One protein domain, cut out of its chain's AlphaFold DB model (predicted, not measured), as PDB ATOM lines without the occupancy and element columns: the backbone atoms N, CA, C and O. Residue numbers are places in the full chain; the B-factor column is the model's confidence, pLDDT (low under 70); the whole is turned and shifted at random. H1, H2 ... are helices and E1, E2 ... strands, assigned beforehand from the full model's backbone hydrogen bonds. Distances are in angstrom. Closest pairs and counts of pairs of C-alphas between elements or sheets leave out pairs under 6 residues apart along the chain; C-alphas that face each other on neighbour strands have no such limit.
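Overview. This is residues 2 to 117 of the 231 residues of the protein "(+)RNA virus helicase C-terminal domain-containing protein" of Lygus hesperus (UniProt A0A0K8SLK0). A strongly twisted sheet of six parallel strands, in the order E3 E2 E4 E5 E1 E6, has two helices over one face: H2 along its strands, and H1 beside them toward E1 and E6. The 116 printed residues hold, in order, H1 E1 H2 E2 E3 E4 E5 E6; the class is mixed, helices and strands, with under half of the residues in named elements. The whole is compact, with a radius of gyration of the C-alphas of 13.2 A and spans of 36 by 30 by 27 A.

Along the chain. H1, residues 2 to 10, begins at C-alpha 2 (24.707, -10.632, 6.046) and is 12.1 A long. E1 is residues 24 to 28, 13.3 A; H2 residues 34 to 44, 15.8 A; E2 residues 48 to 52, 13.6 A; E3 residues 66 to 68, 6.9 A; E4 residues 78 to 82, 13.2 A; E5 residues 94 to 99, 13.8 A. E6, residues 114 to 116, 7.1 A, ends at C-alpha 116 (21.192, -15.185, 23.584).

Arrangement. Across the sheet, N 67 and O 50 of E3 and E2 are 3.0 A apart, N 51 and O 80 of E2 and E4 2.9 A, N 98 and O 81 of E4 and E5 2.8 A, N 26 and O 97 of E5 and E1 2.8 A, and N 27 and O 114 of E1 and E6 3.0 A, within hydrogen-bond range. E1, H2, E2 form a split strand-helix-strand unit, with E4 and E5 between its strands and a right-handed crossover. H1 and H2 are on the same face of the sheet, in two layers, that is, helices on one face of a sheet. H2 has a height over the sheet of 7.9 A; its closest C-alphas to E2 are those of Leu 42 and Phe 48, 5.9 A. H1 and H2 touch at a steep tilt of 49 degrees, opposite ways; their closest C-alphas, of Leu 4 and Leu 41, are 7.3 A apart. In H1 and H2 every O i to N i+4 pair is within hydrogen-bond range.

Size, cuts and confidence. The two farthest C-alphas, of Ser 18 and Leu 61, are 39.0 A apart. The printed part has no cut. The long links are H1 to E1, E2 to E3, E4 to E5 and E5 to E6. The mean pLDDT of the printed part is 88.1, with residues 105 to 109 under 70.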
ATOM      1  N   ASN A   2      24.201 -11.725   5.211       81.44
ATOM      2  CA  ASN A   2      24.707 -10.632   6.046       81.44
ATOM      3  C   ASN A   2      23.600  -9.931   6.846       81.44
ATOM      4  O   ASN A   2      23.857  -9.456   7.942       81.44
ATOM      5  N   GLU A   3      22.371  -9.925   6.336       92.25
ATOM      6  CA  GLU A   3      21.219  -9.245   6.932       92.25
ATOM      7  C   GLU A   3      20.808  -9.896   8.261       92.25
ATOM      8  O   GLU A   3      20.679  -9.212   9.274       92.25
ATOM      9  N   LEU A   4      20.681 -11.231   8.280       93.00
ATOM     10  CA  LEU A   4      20.373 -11.981   9.500       93.00
ATOM     11  C   LEU A   4      21.488 -11.811  10.539       93.00
ATOM     12  O   LEU A   4      21.208 -11.556  11.705       93.00
ATOM     13  N   ILE A   5      22.751 -11.922  10.118       92.50
ATOM     14  CA  ILE A   5      23.905 -11.786  11.018       92.50
ATOM     15  C   ILE A   5      23.975 -10.368  11.599       92.50
ATOM     16  O   ILE A   5      24.223 -10.225  12.792       92.50
ATOM     17  N   SER A   6      23.714  -9.338  10.786       92.31
ATOM     18  CA  SER A   6      23.636  -7.948  11.248       92.31
ATOM     19  C   SER A   6      22.550  -7.788  12.305       92.31
ATOM     20  O   SER A   6      22.843  -7.331  13.401       92.31
ATOM     21  N   LYS A   7      21.327  -8.268  12.039       93.38
ATOM     22  CA  LYS A   7      20.223  -8.202  13.010       93.38
ATOM     23  C   LYS A   7      20.532  -8.948  14.307       93.38
ATOM     24  O   LYS A   7      20.183  -8.464  15.380       93.38
ATOM     25  N   LEU A   8      21.179 -10.110  14.233       94.12
ATOM     26  CA  LEU A   8      21.615 -10.853  15.419       94.12
ATOM     27  C   LEU A   8      22.648 -10.052  16.227       94.12
ATOM     28  O   LEU A   8      22.525  -9.971  17.447       94.12
ATOM     29  N   ALA A   9      23.616  -9.418  15.560       92.25
ATOM     30  CA  ALA A   9      24.606  -8.564  16.211       92.25
ATOM     31  C   ALA A   9      23.965  -7.329  16.867       92.25
ATOM     32  O   ALA A   9      24.245  -7.051  18.032       92.25
ATOM     33  N   ASP A  10      23.043  -6.655  16.174       91.62
ATOM     34  CA  ASP A  10      22.305  -5.493  16.692       91.62
ATOM     35  C   ASP A  10      21.466  -5.849  17.934       91.62
ATOM     36  O   ASP A  10      21.273  -5.029  18.831       91.62
ATOM     37  N   ASN A  11      21.005  -7.101  18.020       90.12
ATOM     38  CA  ASN A  11      20.268  -7.641  19.163       90.12
ATOM     39  C   ASN A  11      21.175  -8.331  20.205       90.12
ATOM     40  O   ASN A  11      20.675  -9.028  21.087       90.12
ATOM     41  N   ASN A  12      22.497  -8.125  20.144       91.25
ATOM     42  CA  ASN A  12      23.492  -8.653  21.088       91.25
ATOM     43  C   ASN A  12      23.535 -10.189  21.201       91.25
ATOM     44  O   ASN A  12      23.865 -10.732  22.258       91.25
ATOM     45  N   TYR A  13      23.218 -10.910  20.125       94.19
ATOM     46  CA  TYR A  13      23.438 -12.355  20.089       94.19
ATOM     47  C   TYR A  13      24.940 -12.653  20.060       94.19
ATOM     48  O   TYR A  13      25.714 -12.037  19.324       94.19
ATOM     49  N   ILE A  14      25.351 -13.645  20.842       94.50
ATOM     50  CA  ILE A  14      26.740 -14.074  20.963       94.50
ATOM     51  C   ILE A  14      27.001 -15.152  19.922       94.50
ATOM     52  O   ILE A  14      26.347 -16.195  19.918       94.50
ATOM     53  N   ARG A  15      27.986 -14.921  19.058       94.50
ATOM     54  CA  ARG A  15      28.455 -15.911  18.088       94.50
ATOM     55  C   ARG A  15      29.410 -16.900  18.759       94.50
ATOM     56  O   ARG A  15      30.381 -16.472  19.377       94.50
ATOM     57  N   LEU A  16      29.162 -18.200  18.607       92.44
ATOM     58  CA  LEU A  16      29.951 -19.256  19.258       92.44
ATOM     59  C   LEU A  16      31.115 -19.789  18.413       92.44
ATOM     60  O   LEU A  16      32.083 -20.305  18.966       92.44
ATOM     61  N   GLY A  17      31.059 -19.639  17.087       86.81
ATOM     62  CA  GLY A  17      32.061 -20.194  16.178       86.81
ATOM     63  C   GLY A  17      32.355 -19.321  14.960       86.81
ATOM     64  O   GLY A  17      31.582 -18.443  14.574       86.81
ATOM     65  N   SER A  18      33.502 -19.569  14.322       80.19
ATOM     66  CA  SER A  18      33.922 -18.861  13.103       80.19
ATOM     67  C   SER A  18      33.253 -19.397  11.834       80.19
ATOM     68  O   SER A  18      33.045 -18.640  10.885       80.19
ATOM     69  N   LYS A  19      32.869 -20.677  11.820       86.56
ATOM     70  CA  LYS A  19      32.073 -21.297  10.753       86.56
ATOM     71  C   LYS A  19      30.601 -21.269  11.143       86.56
ATOM     72  O   LYS A  19      30.296 -21.409  12.317       86.56
ATOM     73  N   LEU A  20      29.739 -21.050  10.157       88.69
ATOM     74  CA  LEU A  20      28.293 -21.136  10.329       88.69
ATOM     75  C   LEU A  20      27.814 -22.519   9.897       88.69
ATOM     76  O   LEU A  20      28.304 -23.051   8.894       88.69
ATOM     77  N   GLY A  21      26.861 -23.068  10.640       87.00
ATOM     78  CA  GLY A  21      26.115 -24.259  10.277       87.00
ATOM     79  C   GLY A  21      25.269 -24.074   9.016       87.00
ATOM     80  O   GLY A  21      25.065 -22.970   8.503       87.00
ATOM     81  N   ASN A  22      24.769 -25.197   8.506       89.56
ATOM     82  CA  ASN A  22      23.755 -25.228   7.459       89.56
ATOM     83  C   ASN A  22      22.664 -26.235   7.872       89.56
ATOM     84  O   ASN A  22      22.849 -27.437   7.649       89.56
ATOM     85  N   PRO A  23      21.571 -25.786   8.514       93.44
ATOM     86  CA  PRO A  23      21.152 -24.387   8.715       93.44
ATOM     87  C   PRO A  23      21.967 -23.636   9.782       93.44
ATOM     88  O   PRO A  23      22.635 -24.263  10.600       93.44
ATOM     89  N   ILE A  24      21.850 -22.303   9.809       95.12
ATOM     90  CA  ILE A  24      22.345 -21.481  10.928       95.12
ATOM     91  C   ILE A  24      21.443 -21.714  12.146       95.12
ATOM     92  O   ILE A  24      20.231 -21.515  12.054       95.12
ATOM     93  N   VAL A  25      22.012 -22.099  13.284       94.94
ATOM     94  CA  VAL A  25      21.267 -22.441  14.504       94.94
ATOM     95  C   VAL A  25      21.354 -21.314  15.530       94.94
ATOM     96  O   VAL A  25      22.440 -20.958  15.994       94.94
ATOM     97  N   ILE A  26      20.203 -20.773  15.927       95.50
ATOM     98  CA  ILE A  26      20.085 -19.708  16.925       95.50
ATOM     99  C   ILE A  26      19.291 -20.217  18.133       95.50
ATOM    100  O   ILE A  26      18.070 -20.380  18.073       95.50
ATOM    101  N   ASN A  27      19.980 -20.421  19.257       94.25
ATOM    102  CA  ASN A  27      19.368 -20.869  20.512       94.25
ATOM    103  C   ASN A  27      19.259 -19.714  21.500       94.25
ATOM    104  O   ASN A  27      20.226 -19.012  21.767       94.25
ATOM    105  N   CYS A  28      18.095 -19.500  22.094       92.38
ATOM    106  CA  CYS A  28      17.942 -18.407  23.050       92.38
ATOM    107  C   CYS A  28      16.835 -18.660  24.057       92.38
ATOM    108  O   CYS A  28      15.877 -19.385  23.784       92.38
ATOM    109  N   VAL A  29      16.983 -17.995  25.198       92.12
ATOM    110  CA  VAL A  29      16.129 -18.136  26.380       92.12
ATOM    111  C   VAL A  29      14.680 -17.671  26.132       92.12
ATOM    112  O   VAL A  29      14.387 -16.996  25.125       92.12
ATOM    113  N   PRO A  30      13.739 -17.981  27.046       88.88
ATOM    114  CA  PRO A  30      12.361 -17.534  26.919       88.88
ATOM    115  C   PRO A  30      12.296 -16.008  26.934       88.88
ATOM    116  O   PRO A  30      12.928 -15.355  27.758       88.88
ATOM    117  N   GLY A  31      11.514 -15.422  26.026       87.94
ATOM    118  CA  GLY A  31      11.360 -13.967  25.975       87.94
ATOM    119  C   GLY A  31      12.516 -13.206  25.313       87.94
ATOM    120  O   GLY A  31      12.488 -11.980  25.322       87.94
ATOM    121  N   ALA A  32      13.476 -13.885  24.673       90.00
ATOM    122  CA  ALA A  32      14.591 -13.255  23.946       90.00
ATOM    123  C   ALA A  32      14.202 -12.486  22.662       90.00
ATOM    124  O   ALA A  32      15.062 -12.036  21.914       90.00
ATOM    125  N   GLY A  33      12.906 -12.359  22.356       88.00
ATOM    126  CA  GLY A  33      12.442 -11.590  21.199       88.00
ATOM    127  C   GLY A  33      12.624 -12.267  19.834       88.00
ATOM    128  O   GLY A  33      12.504 -11.577  18.827       88.00
ATOM    129  N   LYS A  34      12.849 -13.592  19.777       90.75
ATOM    130  CA  LYS A  34      12.972 -14.400  18.537       90.75
ATOM    131  C   LYS A  34      11.995 -13.974  17.443       90.75
ATOM    132  O   LYS A  34      12.384 -13.473  16.393       90.75
ATOM    133  N   THR A  35      10.708 -14.126  17.733       89.06
ATOM    134  CA  THR A  35       9.626 -13.871  16.786       89.06
ATOM    135  C   THR A  35       9.563 -12.392  16.390       89.06
ATOM    136  O   THR A  35       9.226 -12.074  15.256       89.06
ATOM    137  N   THR A  36       9.939 -11.467  17.280       90.94
ATOM    138  CA  THR A  36      10.045 -10.035  16.950       90.94
ATOM    139  C   THR A  36      11.160  -9.781  15.936       90.94
ATOM    140  O   THR A  36      10.900  -9.153  14.914       90.94
ATOM    141  N   LEU A  37      12.354 -10.341  16.156       93.00
ATOM    142  CA  LEU A  37      13.488 -10.229  15.231       93.00
ATOM    143  C   LEU A  37      13.146 -10.819  13.856       93.00
ATOM    144  O   LEU A  37      13.401 -10.190  12.830       93.00
ATOM    145  N   ILE A  38      12.504 -11.993  13.823       92.75
ATOM    146  CA  ILE A  38      12.054 -12.625  12.573       92.75
ATOM    147  C   ILE A  38      11.061 -11.715  11.836       92.75
ATOM    148  O   ILE A  38      11.197 -11.501  10.631       92.75
ATOM    149  N   ARG A  39      10.084 -11.128  12.541       91.31
ATOM    150  CA  ARG A  39       9.114 -10.198  11.937       91.31
ATOM    151  C   ARG A  39       9.774  -8.942  11.378       91.31
ATOM    152  O   ARG A  39       9.363  -8.478  10.317       91.31
ATOM    153  N   GLU A  40      10.760  -8.376  12.066       91.12
ATOM    154  CA  GLU A  40      11.530  -7.240  11.544       91.12
ATOM    155  C   GLU A  40      12.267  -7.610  10.259       91.12
ATOM    156  O   GLU A  40      12.178  -6.887   9.266       91.12
ATOM    157  N   LEU A  41      12.911  -8.779  10.240       92.56
ATOM    158  CA  LEU A  41      13.629  -9.263   9.068       92.56
ATOM    159  C   LEU A  41      12.698  -9.441   7.857       92.56
ATOM    160  O   LEU A  41      13.032  -8.998   6.761       92.56
ATOM    161  N   LEU A  42      11.506 -10.020   8.045       91.75
ATOM    162  CA  LEU A  42      10.514 -10.185   6.971       91.75
ATOM    163  C   LEU A  42       9.992  -8.848   6.420       91.75
ATOM    164  O   LEU A  42       9.693  -8.730   5.225       91.75
ATOM    165  N   LYS A  43       9.850  -7.837   7.285       89.69
ATOM    166  CA  LYS A  43       9.410  -6.493   6.879       89.69
ATOM    167  C   LYS A  43      10.460  -5.817   6.004       89.69
ATOM    168  O   LYS A  43      10.113  -5.276   4.955       89.69
ATOM    169  N   GLU A  44      11.721  -5.884   6.412       90.31
ATOM    170  CA  GLU A  44      12.831  -5.216   5.728       90.31
ATOM    171  C   GLU A  44      13.256  -5.942   4.442       90.31
ATOM    172  O   GLU A  44      13.540  -5.294   3.435       90.31
ATOM    173  N   TYR A  45      13.229  -7.278   4.427       90.75
ATOM    174  CA  TYR A  45      13.848  -8.077   3.368       90.75
ATOM    175  C   TYR A  45      12.870  -9.082   2.742       90.75
ATOM    176  O   TYR A  45      12.390 -10.016   3.380       90.75
ATOM    177  N   SER A  46      12.587  -8.925   1.445       89.50
ATOM    178  CA  SER A  46      11.598  -9.740   0.711       89.50
ATOM    179  C   SER A  46      12.095 -11.120   0.264       89.50
ATOM    180  O   SER A  46      11.317 -11.915  -0.269       89.50
ATOM    181  N   ASN A  47      13.389 -11.398   0.407       92.25
ATOM    182  CA  ASN A  47      14.007 -12.685   0.082       92.25
ATOM    183  C   ASN A  47      13.874 -13.715   1.214       92.25
ATOM    184  O   ASN A  47      14.182 -14.881   0.984       92.25
ATOM    185  N   PHE A  48      13.409 -13.318   2.400       93.38
ATOM    186  CA  PHE A  48      13.144 -14.234   3.503       93.38
ATOM    187  C   PHE A  48      11.698 -14.731   3.499       93.38
ATOM    188  O   PHE A  48      10.773 -14.011   3.119       93.38
ATOM    189  N   ALA A  49      11.521 -15.961   3.964       93.38
ATOM    190  CA  ALA A  49      10.239 -16.527   4.368       93.38
ATOM    191  C   ALA A  49      10.418 -17.125   5.764       93.38
ATOM    192  O   ALA A  49      11.491 -17.647   6.065       93.38
ATOM    193  N   ALA A  50       9.404 -17.046   6.622       94.06
ATOM    194  CA  ALA A  50       9.496 -17.628   7.952       94.06
ATOM    195  C   ALA A  50       8.278 -18.478   8.275       94.06
ATOM    196  O   ALA A  50       7.146 -18.096   7.978       94.06
ATOM    197  N   PHE A  51       8.529 -19.597   8.944       94.06
ATOM    198  CA  PHE A  51       7.495 -20.503   9.408       94.06
ATOM    199  C   PHE A  51       7.681 -20.812  10.889       94.06
ATOM    200  O   PHE A  51       8.804 -20.894  11.373       94.06
ATOM    201  N   SER A  52       6.583 -21.024  11.603       91.12
ATOM    202  CA  SER A  52       6.578 -21.521  12.977       91.12
ATOM    203  C   SER A  52       5.993 -22.924  13.018       91.12
ATOM    204  O   SER A  52       5.028 -23.243  12.316       91.12
ATOM    205  N   THR A  53       6.542 -23.760  13.892       85.06
ATOM    206  CA  THR A  53       6.025 -25.108  14.162       85.06
ATOM    207  C   THR A  53       4.738 -25.090  14.994       85.06
ATOM    208  O   THR A  53       4.010 -26.081  15.023       85.06
ATOM    209  N   VAL A  54       4.425 -23.959  15.637       78.69
ATOM    210  CA  VAL A  54       3.354 -23.856  16.640       78.69
ATOM    211  C   VAL A  54       2.237 -22.928  16.174       78.69
ATOM    212  O   VAL A  54       1.078 -23.344  16.103       78.69
ATOM    213  N   ARG A  55       2.558 -21.665  15.864       76.62
ATOM    214  CA  ARG A  55       1.560 -20.617  15.596       76.62
ATOM    215  C   ARG A  55       1.950 -19.754  14.405       76.62
ATOM    216  O   ARG A  55       3.060 -19.244  14.349       76.62
ATOM    217  N   ALA A  56       0.999 -19.549  13.498       82.12
ATOM    218  CA  ALA A  56       1.111 -18.527  12.467       82.12
ATOM    219  C   ALA A  56       0.788 -17.140  13.044       82.12
ATOM    220  O   ALA A  56      -0.000 -17.011  13.986       82.12
ATOM    221  N   ASP A  57       1.371 -16.110  12.443       81.56
ATOM    222  CA  ASP A  57       0.980 -14.723  12.661       81.56
ATOM    223  C   ASP A  57      -0.407 -14.439  12.057       81.56
ATOM    224  O   ASP A  57      -0.862 -15.112  11.127       81.56
ATOM    225  N   GLN A  58      -1.074 -13.405  12.575       76.31
ATOM    226  CA  GLN A  58      -2.306 -12.888  11.977       76.31
ATOM    227  C   GLN A  58      -2.045 -12.296  10.584       76.31
ATOM    228  O   GLN A  58      -0.943 -11.829  10.277       76.31
ATOM    229  N   GLU A  59      -3.091 -12.280   9.755       77.31
ATOM    230  CA  GLU A  59      -3.052 -11.612   8.455       77.31
ATOM    231  C   GLU A  59      -2.675 -10.137   8.604       77.31
ATOM    232  O   GLU A  59      -3.124  -9.445   9.521       77.31
ATOM    233  N   ASN A  60      -1.861  -9.637   7.678       79.31
ATOM    234  CA  ASN A  60      -1.485  -8.232   7.630       79.31
ATOM    235  C   ASN A  60      -1.519  -7.698   6.195       79.31
ATOM    236  O   ASN A  60      -1.352  -8.445   5.233       79.31
ATOM    237  N   LEU A  61      -1.700  -6.381   6.057       74.00
ATOM    238  CA  LEU A  61      -1.805  -5.701   4.758       74.00
ATOM    239  C   LEU A  61      -0.523  -5.786   3.912       74.00
ATOM    240  O   LEU A  61      -0.571  -5.578   2.705       74.00
ATOM    241  N   ILE A  62       0.621  -6.071   4.540       76.81
ATOM    242  CA  ILE A  62       1.928  -6.178   3.876       76.81
ATOM    243  C   ILE A  62       2.069  -7.551   3.188       76.81
ATOM    244  O   ILE A  62       2.913  -7.717   2.308       76.81
ATOM    245  N   GLY A  63       1.251  -8.539   3.573       76.38
ATOM    246  CA  GLY A  63       1.263  -9.895   3.023       76.38
ATOM    247  C   GLY A  63       2.491 -10.725   3.411       76.38
ATOM    248  O   GLY A  63       2.669 -11.821   2.893       76.38
ATOM    249  N   ARG A  64       3.351 -10.226   4.312       83.12
ATOM    250  CA  ARG A  64       4.524 -10.949   4.829       83.12
ATOM    251  C   ARG A  64       4.330 -11.231   6.306       83.12
ATOM    252  O   ARG A  64       4.203 -10.302   7.104       83.12
ATOM    253  N   LYS A  65       4.296 -12.505   6.667       88.50
ATOM    254  CA  LYS A  65       3.995 -12.973   8.020       88.50
ATOM    255  C   LYS A  65       4.760 -14.260   8.302       88.50
ATOM    256  O   LYS A  65       5.268 -14.889   7.376       88.50
ATOM    257  N   ILE A  66       4.826 -14.639   9.570       90.56
ATOM    258  CA  ILE A  66       5.278 -15.975   9.949       90.56
ATOM    259  C   ILE A  66       4.121 -16.941   9.696       90.56
ATOM    260  O   ILE A  66       3.040 -16.780  10.263       90.56
ATOM    261  N   GLU A  67       4.321 -17.927   8.833       91.12
ATOM    262  CA  GLU A  67       3.284 -18.893   8.470       91.12
ATOM    263  C   GLU A  67       3.389 -20.171   9.305       91.12
ATOM    264  O   GLU A  67       4.404 -20.441   9.946       91.12
ATOM    265  N   LYS A  68       2.335 -20.989   9.331       90.25
ATOM    266  CA  LYS A  68       2.431 -22.305   9.969       90.25
ATOM    267  C   LYS A  68       3.241 -23.221   9.061       90.25
ATOM    268  O   LYS A  68       2.946 -23.319   7.875       90.25
ATOM    269  N   PHE A  69       4.236 -23.906   9.613       90.25
ATOM    270  CA  PHE A  69       5.041 -24.836   8.833       90.25
ATOM    271  C   PHE A  69       4.197 -26.045   8.395       90.25
ATOM    272  O   PHE A  69       3.648 -26.762   9.232       90.25
ATOM    273  N   THR A  70       4.092 -26.268   7.083       85.88
ATOM    274  CA  THR A  70       3.307 -27.358   6.472       85.88
ATOM    275  C   THR A  70       4.163 -28.527   5.981       85.88
ATOM    276  O   THR A  70       3.620 -29.507   5.483       85.88
ATOM    277  N   GLY A  71       5.490 -28.452   6.133       82.50
ATOM    278  CA  GLY A  71       6.430 -29.462   5.631       82.50
ATOM    279  C   GLY A  71       7.159 -29.051   4.352       82.50
ATOM    280  O   GLY A  71       8.200 -29.628   4.041       82.50
ATOM    281  N   GLU A  72       6.664 -28.038   3.642       84.94
ATOM    282  CA  GLU A  72       7.262 -27.558   2.398       84.94
ATOM    283  C   GLU A  72       8.192 -26.367   2.642       84.94
ATOM    284  O   GLU A  72       7.875 -25.443   3.391       84.94
ATOM    285  N   VAL A  73       9.360 -26.399   2.001       88.94
ATOM    286  CA  VAL A  73      10.371 -25.340   2.068       88.94
ATOM    287  C   VAL A  73      10.467 -24.698   0.682       88.94
ATOM    288  O   VAL A  73      10.879 -25.376  -0.261       88.94
ATOM    289  N   PRO A  74      10.087 -23.418   0.526       89.38
ATOM    290  CA  PRO A  74      10.245 -22.706  -0.737       89.38
ATOM    291  C   PRO A  74      11.709 -22.662  -1.191       89.38
ATOM    292  O   PRO A  74      12.596 -22.305  -0.419       89.38
ATOM    293  N   ASN A  75      11.961 -22.991  -2.460       86.19
ATOM    294  CA  ASN A  75      13.319 -23.036  -3.018       86.19
ATOM    295  C   ASN A  75      13.859 -21.653  -3.429       86.19
ATOM    296  O   ASN A  75      15.057 -21.503  -3.657       86.19
ATOM    297  N   ASP A  76      12.992 -20.647  -3.558       90.88
ATOM    298  CA  ASP A  76      13.319 -19.288  -4.003       90.88
ATOM    299  C   ASP A  76      13.535 -18.299  -2.841       90.88
ATOM    300  O   ASP A  76      13.807 -17.117  -3.070       90.88
ATOM    301  N   LYS A  77      13.418 -18.765  -1.590       91.81
ATOM    302  CA  LYS A  77      13.498 -17.939  -0.378       91.81
ATOM    303  C   LYS A  77      14.536 -18.457   0.608       91.81
ATOM    304  O   LYS A  77      14.820 -19.646   0.692       91.81
ATOM    305  N   LEU A  78      15.052 -17.543   1.424       93.75
ATOM    306  CA  LEU A  78      15.813 -17.871   2.624       93.75
ATOM    307  C   LEU A  78      14.833 -18.203   3.750       93.75
ATOM    308  O   LEU A  78      14.238 -17.309   4.353       93.75
ATOM    309  N   VAL A  79      14.640 -19.497   3.994       95.06
ATOM    310  CA  VAL A  79      13.626 -19.988   4.931       95.06
ATOM    311  C   VAL A  79      14.141 -19.992   6.367       95.06
ATOM    312  O   VAL A  79      15.170 -20.596   6.668       95.06
ATOM    313  N   ILE A  80      13.392 -19.352   7.260       95.62
ATOM    314  CA  ILE A  80      13.629 -19.340   8.702       95.62
ATOM    315  C   ILE A  80      12.562 -20.186   9.393       95.62
ATOM    316  O   ILE A  80      11.372 -19.984   9.156       95.62
ATOM    317  N   LEU A  81      12.967 -21.108  10.265       93.94
ATOM    318  CA  LEU A  81      12.036 -21.839  11.128       93.94
ATOM    319  C   LEU A  81      12.119 -21.331  12.566       93.94
ATOM    320  O   LEU A  81      13.192 -21.348  13.160       93.94
ATOM    321  N   ASP A  82      10.988 -20.911  13.126       92.38
ATOM    322  CA  ASP A  82      10.825 -20.590  14.545       92.38
ATOM    323  C   ASP A  82      10.329 -21.820  15.318       92.38
ATOM    324  O   ASP A  82       9.545 -22.627  14.803       92.38
ATOM    325  N   GLU A  83      10.764 -21.937  16.571       88.69
ATOM    326  CA  GLU A  83      10.457 -23.052  17.474       88.69
ATOM    327  C   GLU A  83      10.851 -24.426  16.880       88.69
ATOM    328  O   GLU A  83      10.069 -25.386  16.881       88.69
ATOM    329  N   TYR A  84      12.070 -24.533  16.328       90.12
ATOM    330  CA  TYR A  84      12.536 -25.743  15.628       90.12
ATOM    331  C   TYR A  84      12.588 -26.991  16.515       90.12
ATOM    332  O   TYR A  84      12.504 -28.108  16.009       90.12
ATOM    333  N   GLN A  85      12.721 -26.818  17.832       87.12
ATOM    334  CA  GLN A  85      12.856 -27.909  18.796       87.12
ATOM    335  C   GLN A  85      11.599 -28.790  18.911       87.12
ATOM    336  O   GLN A  85      11.638 -29.815  19.587       87.12
ATOM    337  N   ASN A  86      10.501 -28.402  18.251       84.44
ATOM    338  CA  ASN A  86       9.281 -29.203  18.120       84.44
ATOM    339  C   ASN A  86       9.306 -30.152  16.905       84.44
ATOM    340  O   ASN A  86       8.381 -30.946  16.736       84.44
ATOM    341  N   LEU A  87      10.321 -30.068  16.036       85.25
ATOM    342  CA  LEU A  87      10.485 -30.964  14.891       85.25
ATOM    343  C   LEU A  87      11.466 -32.097  15.220       85.25
ATOM    344  O   LEU A  87      12.496 -31.853  15.848       85.25
ATOM    345  N   PRO A  88      11.205 -33.331  14.749       83.19
ATOM    346  CA  PRO A  88      12.137 -34.443  14.924       83.19
ATOM    347  C   PRO A  88      13.421 -34.262  14.101       83.19
ATOM    348  O   PRO A  88      14.486 -34.713  14.511       83.19
ATOM    349  N   THR A  89      13.325 -33.622  12.934       86.94
ATOM    350  CA  THR A  89      14.449 -33.322  12.045       86.94
ATOM    351  C   THR A  89      14.206 -32.003  11.322       86.94
ATOM    352  O   THR A  89      13.060 -31.636  11.049       86.94
ATOM    353  N   ILE A  90      15.284 -31.285  10.994       90.00
ATOM    354  CA  ILE A  90      15.173 -30.056  10.204       90.00
ATOM    355  C   ILE A  90      15.037 -30.404   8.713       90.00
ATOM    356  O   ILE A  90      15.873 -31.145   8.184       90.00
ATOM    357  N   PRO A  91      14.023 -29.867   8.014       90.19
ATOM    358  CA  PRO A  91      13.876 -30.018   6.572       90.19
ATOM    359  C   PRO A  91      15.087 -29.490   5.792       90.19
ATOM    360  O   PRO A  91      15.714 -28.495   6.159       90.19
ATOM    361  N   LYS A  92      15.398 -30.125   4.657       89.50
ATOM    362  CA  LYS A  92      16.441 -29.628   3.747       89.50
ATOM    363  C   LYS A  92      16.017 -28.291   3.128       89.50
ATOM    364  O   LYS A  92      14.849 -28.103   2.815       89.50
ATOM    365  N   GLY A  93      16.982 -27.396   2.916       89.81
ATOM    366  CA  GLY A  93      16.752 -26.076   2.313       89.81
ATOM    367  C   GLY A  93      16.408 -24.968   3.314       89.81
ATOM    368  O   GLY A  93      16.331 -23.806   2.929       89.81
ATOM    369  N   VAL A  94      16.248 -25.300   4.600       94.31
ATOM    370  CA  VAL A  94      16.107 -24.299   5.663       94.31
ATOM    371  C   VAL A  94      17.412 -23.520   5.797       94.31
ATOM    372  O   VAL A  94      18.486 -24.106   5.909       94.31
ATOM    373  N   PHE A  95      17.315 -22.193   5.787       95.25
ATOM    374  CA  PHE A  95      18.459 -21.295   5.883       95.25
ATOM    375  C   PHE A  95      18.892 -21.077   7.340       95.25
ATOM    376  O   PHE A  95      20.084 -21.133   7.647       95.25
ATOM    377  N   ALA A  96      17.937 -20.844   8.244       95.56
ATOM    378  CA  ALA A  96      18.211 -20.640   9.665       95.56
ATOM    379  C   ALA A  96      17.083 -21.179  10.552       95.56
ATOM    380  O   ALA A  96      15.927 -21.252  10.134       95.56
ATOM    381  N   VAL A  97      17.417 -21.525  11.792       94.75
ATOM    382  CA  VAL A  97      16.470 -22.027  12.789       94.75
ATOM    383  C   VAL A  97      16.609 -21.264  14.104       94.75
ATOM    384  O   VAL A  97      17.716 -21.033  14.581       94.75
ATOM    385  N   PHE A  98      15.479 -20.883  14.693       94.06
ATOM    386  CA  PHE A  98      15.375 -20.252  16.006       94.06
ATOM    387  C   PHE A  98      14.674 -21.193  16.974       94.06
ATOM    388  O   PHE A  98      13.666 -21.813  16.633       94.06
ATOM    389  N   GLY A  99      15.202 -21.308  18.186       91.00
ATOM    390  CA  GLY A  99      14.605 -22.182  19.182       91.00
ATOM    391  C   GLY A  99      15.008 -21.857  20.605       91.00
ATOM    392  O   GLY A  99      15.910 -21.058  20.872       91.00
ATOM    393  N   ASP A 100      14.300 -22.499  21.522       88.62
ATOM    394  CA  ASP A 100      14.669 -22.582  22.927       88.62
ATOM    395  C   ASP A 100      14.707 -24.056  23.351       88.62
ATOM    396  O   ASP A 100      13.680 -24.622  23.742       88.62
ATOM    397  N   PRO A 101      15.880 -24.706  23.260       84.19
ATOM    398  CA  PRO A 101      16.023 -26.103  23.652       84.19
ATOM    399  C   PRO A 101      15.666 -26.366  25.119       84.19
ATOM    400  O   PRO A 101      15.301 -27.491  25.449       84.19
ATOM    401  N   LEU A 102      15.745 -25.351  25.991       83.75
ATOM    402  CA  LEU A 102      15.482 -25.497  27.425       83.75
ATOM    403  C   LEU A 102      13.985 -25.623  27.740       83.75
ATOM    404  O   LEU A 102      13.627 -26.111  28.808       83.75
ATOM    405  N   GLN A 103      13.109 -25.200  26.821       81.00
ATOM    406  CA  GLN A 103      11.654 -25.316  26.965       81.00
ATOM    407  C   GLN A 103      11.076 -26.631  26.403       81.00
ATOM    408  O   GLN A 103       9.871 -26.837  26.495       81.00
ATOM    409  N   SER A 104      11.871 -27.522  25.799       74.62
ATOM    410  CA  SER A 104      11.347 -28.757  25.185       74.62
ATOM    411  C   SER A 104      11.540 -29.987  26.074       74.62
ATOM    412  O   SER A 104      12.620 -30.194  26.621       74.62
ATOM    413  N   CYS A 105      10.521 -30.856  26.155       60.12
ATOM    414  CA  CYS A 105      10.610 -32.154  26.843       60.12
ATOM    415  C   CYS A 105      11.512 -33.158  26.098       60.12
ATOM    416  O   CYS A 105      12.008 -34.118  26.686       60.12
ATOM    417  N   LYS A 106      11.660 -32.992  24.776       63.06
ATOM    418  CA  LYS A 106      12.441 -33.861  23.883       63.06
ATOM    419  C   LYS A 106      13.258 -32.984  22.941       63.06
ATOM    420  O   LYS A 106      12.934 -32.898  21.756       63.06
ATOM    421  N   PRO A 107      14.274 -32.274  23.452       61.00
ATOM    422  CA  PRO A 107      15.088 -31.446  22.591       61.00
ATOM    423  C   PRO A 107      15.771 -32.357  21.564       61.00
ATOM    424  O   PRO A 107      16.345 -33.387  21.915       61.00
ATOM    425  N   SER A 108      15.723 -31.974  20.291       63.53
ATOM    426  CA  SER A 108      16.754 -32.360  19.329       63.53
ATOM    427  C   SER A 108      17.769 -31.218  19.330       63.53
ATOM    428  O   SER A 108      17.661 -30.338  18.470       63.53
ATOM    429  N   PRO A 109      18.668 -31.122  20.336       68.56
ATOM    430  CA  PRO A 109      19.525 -29.958  20.466       68.56
ATOM    431  C   PRO A 109      20.478 -29.934  19.278       68.56
ATOM    432  O   PRO A 109      21.324 -30.810  19.114       68.56
ATOM    433  N   LEU A 110      20.309 -28.925  18.435       84.62
ATOM    434  CA  LEU A 110      21.294 -28.600  17.424       84.62
ATOM    435  C   LEU A 110      22.380 -27.754  18.084       84.62
ATOM    436  O   LEU A 110      22.093 -26.914  18.947       84.62
ATOM    437  N   GLU A 111      23.626 -27.985  17.680       88.75
ATOM    438  CA  GLU A 111      24.744 -27.144  18.091       88.75
ATOM    439  C   GLU A 111      24.493 -25.711  17.610       88.75
ATOM    440  O   GLU A 111      24.189 -25.489  16.441       88.75
ATOM    441  N   ALA A 112      24.549 -24.749  18.532       92.62
ATOM    442  CA  ALA A 112      24.210 -23.365  18.238       92.62
ATOM    443  C   ALA A 112      25.371 -22.633  17.556       92.62
ATOM    444  O   ALA A 112      26.495 -22.649  18.048       92.62
ATOM    445  N   ASP A 113      25.070 -21.885  16.497       95.00
ATOM    446  CA  ASP A 113      25.982 -20.886  15.930       95.00
ATOM    447  C   ASP A 113      25.916 -19.570  16.713       95.00
ATOM    448  O   ASP A 113      26.926 -18.877  16.891       95.00
ATOM    449  N   PHE A 114      24.714 -19.230  17.186       95.75
ATOM    450  CA  PHE A 114      24.436 -18.035  17.970       95.75
ATOM    451  C   PHE A 114      23.603 -18.361  19.198       95.75
ATOM    452  O   PHE A 114      22.670 -19.168  19.136       95.75
ATOM    453  N   ILE A 115      23.897 -17.667  20.295       95.00
ATOM    454  CA  ILE A 115      23.105 -17.748  21.515       95.00
ATOM    455  C   ILE A 115      22.703 -16.384  22.063       95.00
ATOM    456  O   ILE A 115      23.419 -15.401  21.895       95.00
ATOM    457  N   SER A 116      21.568 -16.336  22.759       94.62
ATOM    458  CA  SER A 116      21.192 -15.185  23.584       94.62
ATOM    459  C   SER A 116      20.662 -15.635  24.940       94.62
ATOM    460  O   SER A 116      19.751 -16.462  25.026       94.62
ATOM    461  N   PHE A 117      21.240 -15.058  25.995       93.88
ATOM    462  CA  PHE A 117      20.805 -15.231  27.383       93.88
ATOM    463  C   PHE A 117      19.854 -14.126  27.841       93.88
ATOM    464  O   PHE A 117      19.306 -14.215  28.938       93.88
TER     465      PHE A 117